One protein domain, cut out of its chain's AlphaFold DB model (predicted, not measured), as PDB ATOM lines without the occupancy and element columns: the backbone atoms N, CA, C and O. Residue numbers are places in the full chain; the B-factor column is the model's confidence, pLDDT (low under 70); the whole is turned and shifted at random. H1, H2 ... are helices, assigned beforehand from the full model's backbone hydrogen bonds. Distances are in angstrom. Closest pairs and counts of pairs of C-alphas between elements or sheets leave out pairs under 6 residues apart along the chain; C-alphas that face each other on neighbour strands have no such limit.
ATOM      1  N   ALA A   6     -10.856 -19.924  -5.166       94.62
ATOM      2  CA  ALA A   6     -10.849 -20.133  -6.613       94.62
ATOM      3  C   ALA A   6     -10.578 -21.602  -6.964       94.62
ATOM      4  O   ALA A   6     -11.268 -22.171  -7.813       94.62
ATOM      5  N   LEU A   7      -9.623 -22.227  -6.269       95.62
ATOM      6  CA  LEU A   7      -9.315 -23.645  -6.433       95.62
ATOM      7  C   LEU A   7     -10.489 -24.528  -5.994       95.62
ATOM      8  O   LEU A   7     -10.848 -25.453  -6.716       95.62
ATOM      9  N   VAL A   8     -11.138 -24.199  -4.870       95.56
ATOM     10  CA  VAL A   8     -12.345 -24.908  -4.405       95.56
ATOM     11  C   VAL A   8     -13.451 -24.847  -5.452       95.56
ATOM     12  O   VAL A   8     -13.960 -25.881  -5.863       95.56
ATOM     13  N   ARG A   9     -13.757 -23.659  -5.984       95.38
ATOM     14  CA  ARG A   9     -14.783 -23.511  -7.030       95.38
ATOM     15  C   ARG A   9     -14.424 -24.234  -8.326       95.38
ATOM     16  O   ARG A   9     -15.304 -24.628  -9.087       95.38
ATOM     17  N   ALA A  10     -13.138 -24.338  -8.662       96.00
ATOM     18  CA  ALA A  10     -12.699 -25.116  -9.817       96.00
ATOM     19  C   ALA A  10     -12.925 -26.616  -9.586       96.00
ATOM     20  O   ALA A  10     -13.479 -27.279 -10.461       96.00
ATOM     21  N   PHE A  11     -12.572 -27.106  -8.397       95.38
ATOM     22  CA  PHE A  11     -12.805 -28.483  -7.976       95.38
ATOM     23  C   PHE A  11     -14.297 -28.836  -7.946       95.38
ATOM     24  O   PHE A  11     -14.692 -29.821  -8.555       95.38
ATOM     25  N   GLU A  12     -15.145 -28.012  -7.327       94.81
ATOM     26  CA  GLU A  12     -16.597 -28.240  -7.257       94.81
ATOM     27  C   GLU A  12     -17.227 -28.330  -8.650       94.81
ATOM     28  O   GLU A  12     -18.024 -29.225  -8.922       94.81
ATOM     29  N   ARG A  13     -16.832 -27.440  -9.570       94.44
ATOM     30  CA  ARG A  13     -17.312 -27.481 -10.961       94.44
ATOM     31  C   ARG A  13     -16.885 -28.752 -11.683       94.44
ATOM     32  O   ARG A  13     -17.668 -29.299 -12.454       94.44
ATOM     33  N   ASP A  14     -15.647 -29.188 -11.484       95.94
ATOM     34  CA  ASP A  14     -15.137 -30.422 -12.082       95.94
ATOM     35  C   ASP A  14     -15.837 -31.657 -11.500       95.94
ATOM     36  O   ASP A  14     -16.260 -32.529 -12.256       95.94
ATOM     37  N   LEU A  15     -16.063 -31.678 -10.185       94.06
ATOM     38  CA  LEU A  15     -16.816 -32.724  -9.502       94.06
ATOM     39  C   LEU A  15     -18.239 -32.833 -10.065       94.06
ATOM     40  O   LEU A  15     -18.620 -33.902 -10.528       94.06
ATOM     41  N   ILE A  16     -18.978 -31.719 -10.138       91.12
ATOM     42  CA  ILE A  16     -20.343 -31.687 -10.692       91.12
ATOM     43  C   ILE A  16     -20.381 -32.229 -12.128       91.12
ATOM     44  O   ILE A  16     -21.285 -32.981 -12.469       91.12
ATOM     45  N   ARG A  17     -19.401 -31.881 -12.975       90.50
ATOM     46  CA  ARG A  17     -19.353 -32.380 -14.363       90.50
ATOM     47  C   ARG A  17     -19.117 -33.883 -14.455       90.50
ATOM     48  O   ARG A  17     -19.586 -34.505 -15.401       90.50
ATOM     49  N   ARG A  18     -18.337 -34.446 -13.531       93.69
ATOM     50  CA  ARG A  18     -17.956 -35.867 -13.538       93.69
ATOM     51  C   ARG A  18     -18.958 -36.749 -12.809       93.69
ATOM     52  O   ARG A  18     -18.962 -37.957 -13.029       93.69
ATOM     53  N   THR A  19     -19.780 -36.176 -11.936       88.38
ATOM     54  CA  THR A  19     -20.795 -36.918 -11.193       88.38
ATOM     55  C   THR A  19     -22.071 -37.047 -12.031       88.38
ATOM     56  O   THR A  19     -22.725 -36.040 -12.301       88.38
ATOM     57  N   PRO A  20     -22.461 -38.265 -12.447       84.62
ATOM     58  CA  PRO A  20     -23.722 -38.465 -13.148       84.62
ATOM     59  C   PRO A  20     -24.898 -38.130 -12.226       84.62
ATOM     60  O   PRO A  20     -24.914 -38.500 -11.051       84.62
ATOM     61  N   VAL A  21     -25.897 -37.439 -12.769       85.00
ATOM     62  CA  VAL A  21     -27.122 -37.122 -12.028       85.00
ATOM     63  C   VAL A  21     -27.986 -38.370 -11.862       85.00
ATOM     64  O   VAL A  21     -28.258 -39.085 -12.826       85.00
ATOM     65  N   SER A  22     -28.453 -38.616 -10.638       91.44
ATOM     66  CA  SER A  22     -29.423 -39.671 -10.344       91.44
ATOM     67  C   SER A  22     -30.813 -39.059 -10.224       91.44
ATOM     68  O   SER A  22     -31.115 -38.358  -9.260       91.44
ATOM     69  N   TYR A  23     -31.670 -39.325 -11.211       91.62
ATOM     70  CA  TYR A  23     -33.048 -38.827 -11.215       91.62
ATOM     71  C   TYR A  23     -33.801 -39.218  -9.936       91.62
ATOM     72  O   TYR A  23     -34.423 -38.374  -9.298       91.62
ATOM     73  N   THR A  24     -33.696 -40.484  -9.524       96.25
ATOM     74  CA  THR A  24     -34.386 -40.998  -8.334       96.25
ATOM     75  C   THR A  24     -33.896 -40.323  -7.057       96.25
ATOM     76  O   THR A  24     -34.711 -39.949  -6.215       96.25
ATOM     77  N   GLN A  25     -32.586 -40.102  -6.932       94.31
ATOM     78  CA  GLN A  25     -32.013 -39.385  -5.795       94.31
ATOM     79  C   GLN A  25     -32.460 -37.922  -5.769       94.31
ATOM     80  O   GLN A  25     -32.823 -37.410  -4.713       94.31
ATOM     81  N   ASN A  26     -32.480 -37.259  -6.925       94.31
ATOM     82  CA  ASN A  26     -32.905 -35.867  -7.025       94.31
ATOM     83  C   ASN A  26     -34.368 -35.698  -6.602       94.31
ATOM     84  O   ASN A  26     -34.678 -34.799  -5.826       94.31
ATOM     85  N   ILE A  27     -35.253 -36.591  -7.052       97.38
ATOM     86  CA  ILE A  27     -36.664 -36.576  -6.647       97.38
ATOM     87  C   ILE A  27     -36.807 -36.825  -5.143       97.38
ATOM     88  O   ILE A  27     -37.554 -36.110  -4.482       97.38
ATOM     89  N   ALA A  28     -36.056 -37.776  -4.579       97.50
ATOM     90  CA  ALA A  28     -36.082 -38.029  -3.139       97.50
ATOM     91  C   ALA A  28     -35.667 -36.791  -2.322       97.50
ATOM     92  O   ALA A  28     -36.304 -36.480  -1.317       97.50
ATOM     93  N   ILE A  29     -34.643 -36.057  -2.774       96.69
ATOM     94  CA  ILE A  29     -34.206 -34.803  -2.140       96.69
ATOM     95  C   ILE A  29     -35.305 -33.739  -2.222       96.69
ATOM     96  O   ILE A  29     -35.624 -33.114  -1.213       96.69
ATOM     97  N   VAL A  30     -35.902 -33.540  -3.400       97.19
ATOM     98  CA  VAL A  30     -36.973 -32.549  -3.592       97.19
ATOM     99  C   VAL A  30     -38.169 -32.849  -2.692       97.19
ATOM    100  O   VAL A  30     -38.670 -31.944  -2.028       97.19
ATOM    101  N   GLU A  31     -38.601 -34.107  -2.615       97.88
ATOM    102  CA  GLU A  31     -39.723 -34.491  -1.757       97.88
ATOM    103  C   GLU A  31     -39.416 -34.303  -0.271       97.88
ATOM    104  O   GLU A  31     -40.276 -33.822   0.467       97.88
ATOM    105  N   ALA A  32     -38.194 -34.619   0.168       98.19
ATOM    106  CA  ALA A  32     -37.778 -34.383   1.547       98.19
ATOM    107  C   ALA A  32     -37.815 -32.884   1.899       98.19
ATOM    108  O   ALA A  32     -38.409 -32.503   2.907       98.19
ATOM    109  N   LEU A  33     -37.270 -32.027   1.030       98.00
ATOM    110  CA  LEU A  33     -37.296 -30.572   1.221       98.00
ATOM    111  C   LEU A  33     -38.721 -30.010   1.195       98.00
ATOM    112  O   LEU A  33     -39.050 -29.114   1.969       98.00
ATOM    113  N   ARG A  34     -39.592 -30.543   0.333       97.00
ATOM    114  CA  ARG A  34     -41.003 -30.143   0.280       97.00
ATOM    115  C   ARG A  34     -41.725 -30.487   1.582       97.00
ATOM    116  O   ARG A  34     -42.495 -29.668   2.077       97.00
ATOM    117  N   GLN A  35     -41.490 -31.678   2.136       98.12
ATOM    118  CA  GLN A  35     -42.054 -32.088   3.426       98.12
ATOM    119  C   GLN A  35     -41.559 -31.190   4.564       98.12
ATOM    120  O   GLN A  35     -42.361 -30.726   5.369       98.12
ATOM    121  N   GLU A  36     -40.263 -30.881   4.602       98.12
ATOM    122  CA  GLU A  36     -39.693 -29.952   5.583       98.12
ATOM    123  C   GLU A  36     -40.304 -28.549   5.460       98.12
ATOM    124  O   GLU A  36     -40.746 -27.973   6.452       98.12
ATOM    125  N   ALA A  37     -40.431 -28.024   4.240       96.94
ATOM    126  CA  ALA A  37     -41.060 -26.730   3.998       96.94
ATOM    127  C   ALA A  37     -42.529 -26.693   4.455       96.94
ATOM    128  O   ALA A  37     -42.984 -25.664   4.956       96.94
ATOM    129  N   GLN A  38     -43.263 -27.806   4.332       96.81
ATOM    130  CA  GLN A  38     -44.616 -27.932   4.885       96.81
ATOM    131  C   GLN A  38     -44.619 -27.886   6.412       96.81
ATOM    132  O   GLN A  38     -45.420 -27.159   6.995       96.81
ATOM    133  N   LEU A  39     -43.710 -28.617   7.062       97.75
ATOM    134  CA  LEU A  39     -43.579 -28.610   8.523       97.75
ATOM    135  C   LEU A  39     -43.215 -27.222   9.064       97.75
ATOM    136  O   LEU A  39     -43.690 -26.832  10.129       97.75
ATOM    137  N   LEU A  40     -42.416 -26.464   8.315       97.12
ATOM    138  CA  LEU A  40     -42.043 -25.087   8.638       97.12
ATOM    139  C   LEU A  40     -43.127 -24.053   8.277       97.12
ATOM    140  O   LEU A  40     -42.945 -22.870   8.555       97.12
ATOM    141  N   GLY A  41     -44.230 -24.462   7.641       94.75
ATOM    142  CA  GLY A  41     -45.279 -23.553   7.164       94.75
ATOM    143  C   GLY A  41     -44.842 -22.634   6.015       94.75
ATOM    144  O   GLY A  41     -45.528 -21.665   5.707       94.75
ATOM    145  N   ALA A  42     -43.704 -22.926   5.383       92.38
ATOM    146  CA  ALA A  42     -43.186 -22.189   4.234       92.38
ATOM    147  C   ALA A  42     -43.820 -22.645   2.905       92.38
ATOM    148  O   ALA A  42     -43.764 -21.915   1.915       92.38
ATOM    149  N   TRP A  43     -44.408 -23.848   2.871       91.50
ATOM    150  CA  TRP A  43     -45.089 -24.402   1.701       91.50
ATOM    151  C   TRP A  43     -46.451 -25.028   2.067       91.50
ATOM    152  O   TRP A  43     -46.515 -25.795   3.028       91.50
ATOM    153  N   PRO A  44     -47.526 -24.805   1.285       90.31
ATOM    154  CA  PRO A  44     -47.599 -23.889   0.147       90.31
ATOM    155  C   PRO A  44     -47.490 -22.420   0.593       90.31
ATOM    156  O   PRO A  44     -47.756 -22.114   1.755       90.31
ATOM    157  N   PRO A  45     -47.091 -21.504  -0.306       87.56
ATOM    158  CA  PRO A  45     -47.060 -20.082   0.007       87.56
ATOM    159  C   PRO A  45     -48.468 -19.564   0.326       87.56
ATOM    160  O   PRO A  45     -49.462 -20.042  -0.222       87.56
ATOM    161  N   ALA A  46     -48.543 -18.554   1.196       88.50
ATOM    162  CA  ALA A  46     -49.810 -17.929   1.575       88.50
ATOM    163  C   ALA A  46     -50.509 -17.245   0.387       88.50
ATOM    164  O   ALA A  46     -51.733 -17.278   0.294       88.50
ATOM    165  N   ASP A  47     -49.727 -16.650  -0.518       91.38
ATOM    166  CA  ASP A  47     -50.192 -16.155  -1.810       91.38
ATOM    167  C   ASP A  47     -49.768 -17.138  -2.913       91.38
ATOM    168  O   ASP A  47     -48.581 -17.201  -3.248       91.38
ATOM    169  N   PRO A  48     -50.710 -17.894  -3.505       86.69
ATOM    170  CA  PRO A  48     -50.417 -18.810  -4.604       86.69
ATOM    171  C   PRO A  48     -49.864 -18.123  -5.860       86.69
ATOM    172  O   PRO A  48     -49.248 -18.791  -6.687       86.69
ATOM    173  N   LEU A  49     -50.105 -16.817  -6.028       90.06
ATOM    174  CA  LEU A  49     -49.615 -16.018  -7.155       90.06
ATOM    175  C   LEU A  49     -48.383 -15.179  -6.793       90.06
ATOM    176  O   LEU A  49     -47.865 -14.440  -7.638       90.06
ATOM    177  N   GLY A  50     -47.883 -15.313  -5.564       88.62
ATOM    178  CA  GLY A  50     -46.695 -14.615  -5.104       88.62
ATOM    179  C   GLY A  50     -45.508 -14.932  -6.012       88.62
ATOM    180  O   GLY A  50     -45.135 -16.088  -6.181       88.62
ATOM    181  N   GLY A  51     -44.912 -13.902  -6.616       87.19
ATOM    182  CA  GLY A  51     -43.751 -14.048  -7.504       87.19
ATOM    183  C   GLY A  51     -44.070 -14.272  -8.988       87.19
ATOM    184  O   GLY A  51     -43.178 -14.067  -9.812       87.19
ATOM    185  N   VAL A  52     -45.329 -14.541  -9.363       91.44
ATOM    186  CA  VAL A  52     -45.721 -14.823 -10.762       91.44
ATOM    187  C   VAL A  52     -45.386 -13.670 -11.713       91.44
ATOM    188  O   VAL A  52     -44.969 -13.901 -12.843       91.44
ATOM    189  N   GLU A  53     -45.503 -12.411 -11.280       93.31
ATOM    190  CA  GLU A  53     -45.108 -11.262 -12.110       93.31
ATOM    191  C   GLU A  53     -43.612 -11.295 -12.465       93.31
ATOM    192  O   GLU A  53     -43.223 -11.010 -13.604       93.31
ATOM    193  N   THR A  54     -42.767 -11.689 -11.506       93.31
ATOM    194  CA  THR A  54     -41.325 -11.835 -11.730       93.31
ATOM    195  C   THR A  54     -41.052 -12.969 -12.708       93.31
ATOM    196  O   THR A  54     -40.257 -12.779 -13.630       93.31
ATOM    197  N   ASP A  55     -41.748 -14.095 -12.564       89.75
ATOM    198  CA  ASP A  55     -41.620 -15.243 -13.463       89.75
ATOM    199  C   ASP A  55     -42.058 -14.894 -14.889       89.75
ATOM    200  O   ASP A  55     -41.349 -15.198 -15.849       89.75
ATOM    201  N   VAL A  56     -43.170 -14.170 -15.050       91.69
ATOM    202  CA  VAL A  56     -43.641 -13.675 -16.354       91.69
ATOM    203  C   VAL A  56     -42.620 -12.723 -16.973       91.69
ATOM    204  O   VAL A  56     -42.313 -12.826 -18.163       91.69
ATOM    205  N   ARG A  57     -42.063 -11.798 -16.185       92.75
ATOM    206  CA  ARG A  57     -41.025 -10.871 -16.657       92.75
ATOM    207  C   ARG A  57     -39.761 -11.617 -17.088       92.75
ATOM    208  O   ARG A  57     -39.197 -11.286 -18.129       92.75
ATOM    209  N   LEU A  58     -39.335 -12.620 -16.321       92.62
ATOM    210  CA  LEU A  58     -38.184 -13.458 -16.650       92.62
ATOM    211  C   LEU A  58     -38.434 -14.272 -17.923       92.62
ATOM    212  O   LEU A  58     -37.587 -14.280 -18.813       92.62
ATOM    213  N   ALA A  59     -39.604 -14.900 -18.048       92.00
ATOM    214  CA  ALA A  59     -39.981 -15.671 -19.229       92.00
ATOM    215  C   ALA A  59     -39.966 -14.812 -20.503       92.00
ATOM    216  O   ALA A  59     -39.468 -15.257 -21.539       92.00
ATOM    217  N   ARG A  60     -40.427 -13.555 -20.409       89.62
ATOM    218  CA  ARG A  60     -40.327 -12.566 -21.496       89.62
ATOM    219  C   ARG A  60     -38.880 -12.229 -21.838       89.62
ATOM    220  O   ARG A  60     -38.526 -12.225 -23.010       89.62
ATOM    221  N   ALA A  61     -38.041 -11.977 -20.833       90.25
ATOM    222  CA  ALA A  61     -36.627 -11.650 -21.036       90.25
ATOM    223  C   ALA A  61     -35.831 -12.810 -21.661       90.25
ATOM    224  O   ALA A  61     -34.949 -12.582 -22.484       90.25
ATOM    225  N   LEU A  62     -36.158 -14.048 -21.288       88.62
ATOM    226  CA  LEU A  62     -35.545 -15.267 -21.820       88.62
ATOM    227  C   LEU A  62     -36.185 -15.747 -23.133       88.62
ATOM    228  O   LEU A  62     -35.736 -16.741 -23.698       88.62
ATOM    229  N   ASN A  63     -37.217 -15.055 -23.626       80.81
ATOM    230  CA  ASN A  63     -37.942 -15.384 -24.852       80.81
ATOM    231  C   ASN A  63     -38.483 -16.832 -24.885       80.81
ATOM    232  O   ASN A  63     -38.582 -17.457 -25.943       80.81
TER     233      ASN A  63
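What this domain is: This is residues 6 to 63 of the 68 residues of an uncharacterized protein of Nitrospira sp. SG-bin2 (UniProt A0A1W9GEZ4). Three separate helices are strung along an open arc with an empty middle: H2, the longest, makes the base, H1 lies beyond a tight link of 4 residues at the first end of H2, and H3 forms the far arm beyond a long link of 12 residues at the other end. No helix packs on another, and the ends of the printed part lie at the two tips of the arc. The printed part has 58 residues with three named helices in the order H1, H2, H3 and no named strand; the class is all helix. The whole is extended, with a radius of gyration of the C-alphas of 16.9 A and spans of 40 by 34 by 23 A.

How they stand to each other: H2, residues 23 to 39, touches no helix. H1, residues 6 to 18, is apart from H2, with no C-alpha of the one within 8 A of the other. H3, residues 52 to 61, is apart from H2 and from H1, with no C-alpha of H3 within 8 A of either. Residues 6 to 32 stand free, of which 6 to 18 belong to H1 and 23 to 32 to H2; residues 46 to 63 stand free too, of which 52 to 61 belong to H3. In H1, H2 and H3 every O i to N i+4 pair is within hydrogen-bond range.

Where its parts are: H2 runs 24.6 A from C-alpha 23 at (-33.048, -38.827, -11.215) to C-alpha 39 at (-43.579, -28.610, 8.523). H1 has 13 residues over 18.6 A and begins at C-alpha 6, (-10.849, -20.133, -6.613). H3 has 10 residues over 14.1 A and ends at C-alpha 61, (-36.627, -11.650, -21.036).

The domain as a whole: The C-alphas of Leu 7 and Asp 47 are the two farthest apart, at 41.8 A. The link from H1 to H2 is tight, with 4 residues, and the link from H2 to H3 is long, residues 40 to 51. The printed part has no cut. Its mean pLDDT is 93.0, and no printed residue is under 70.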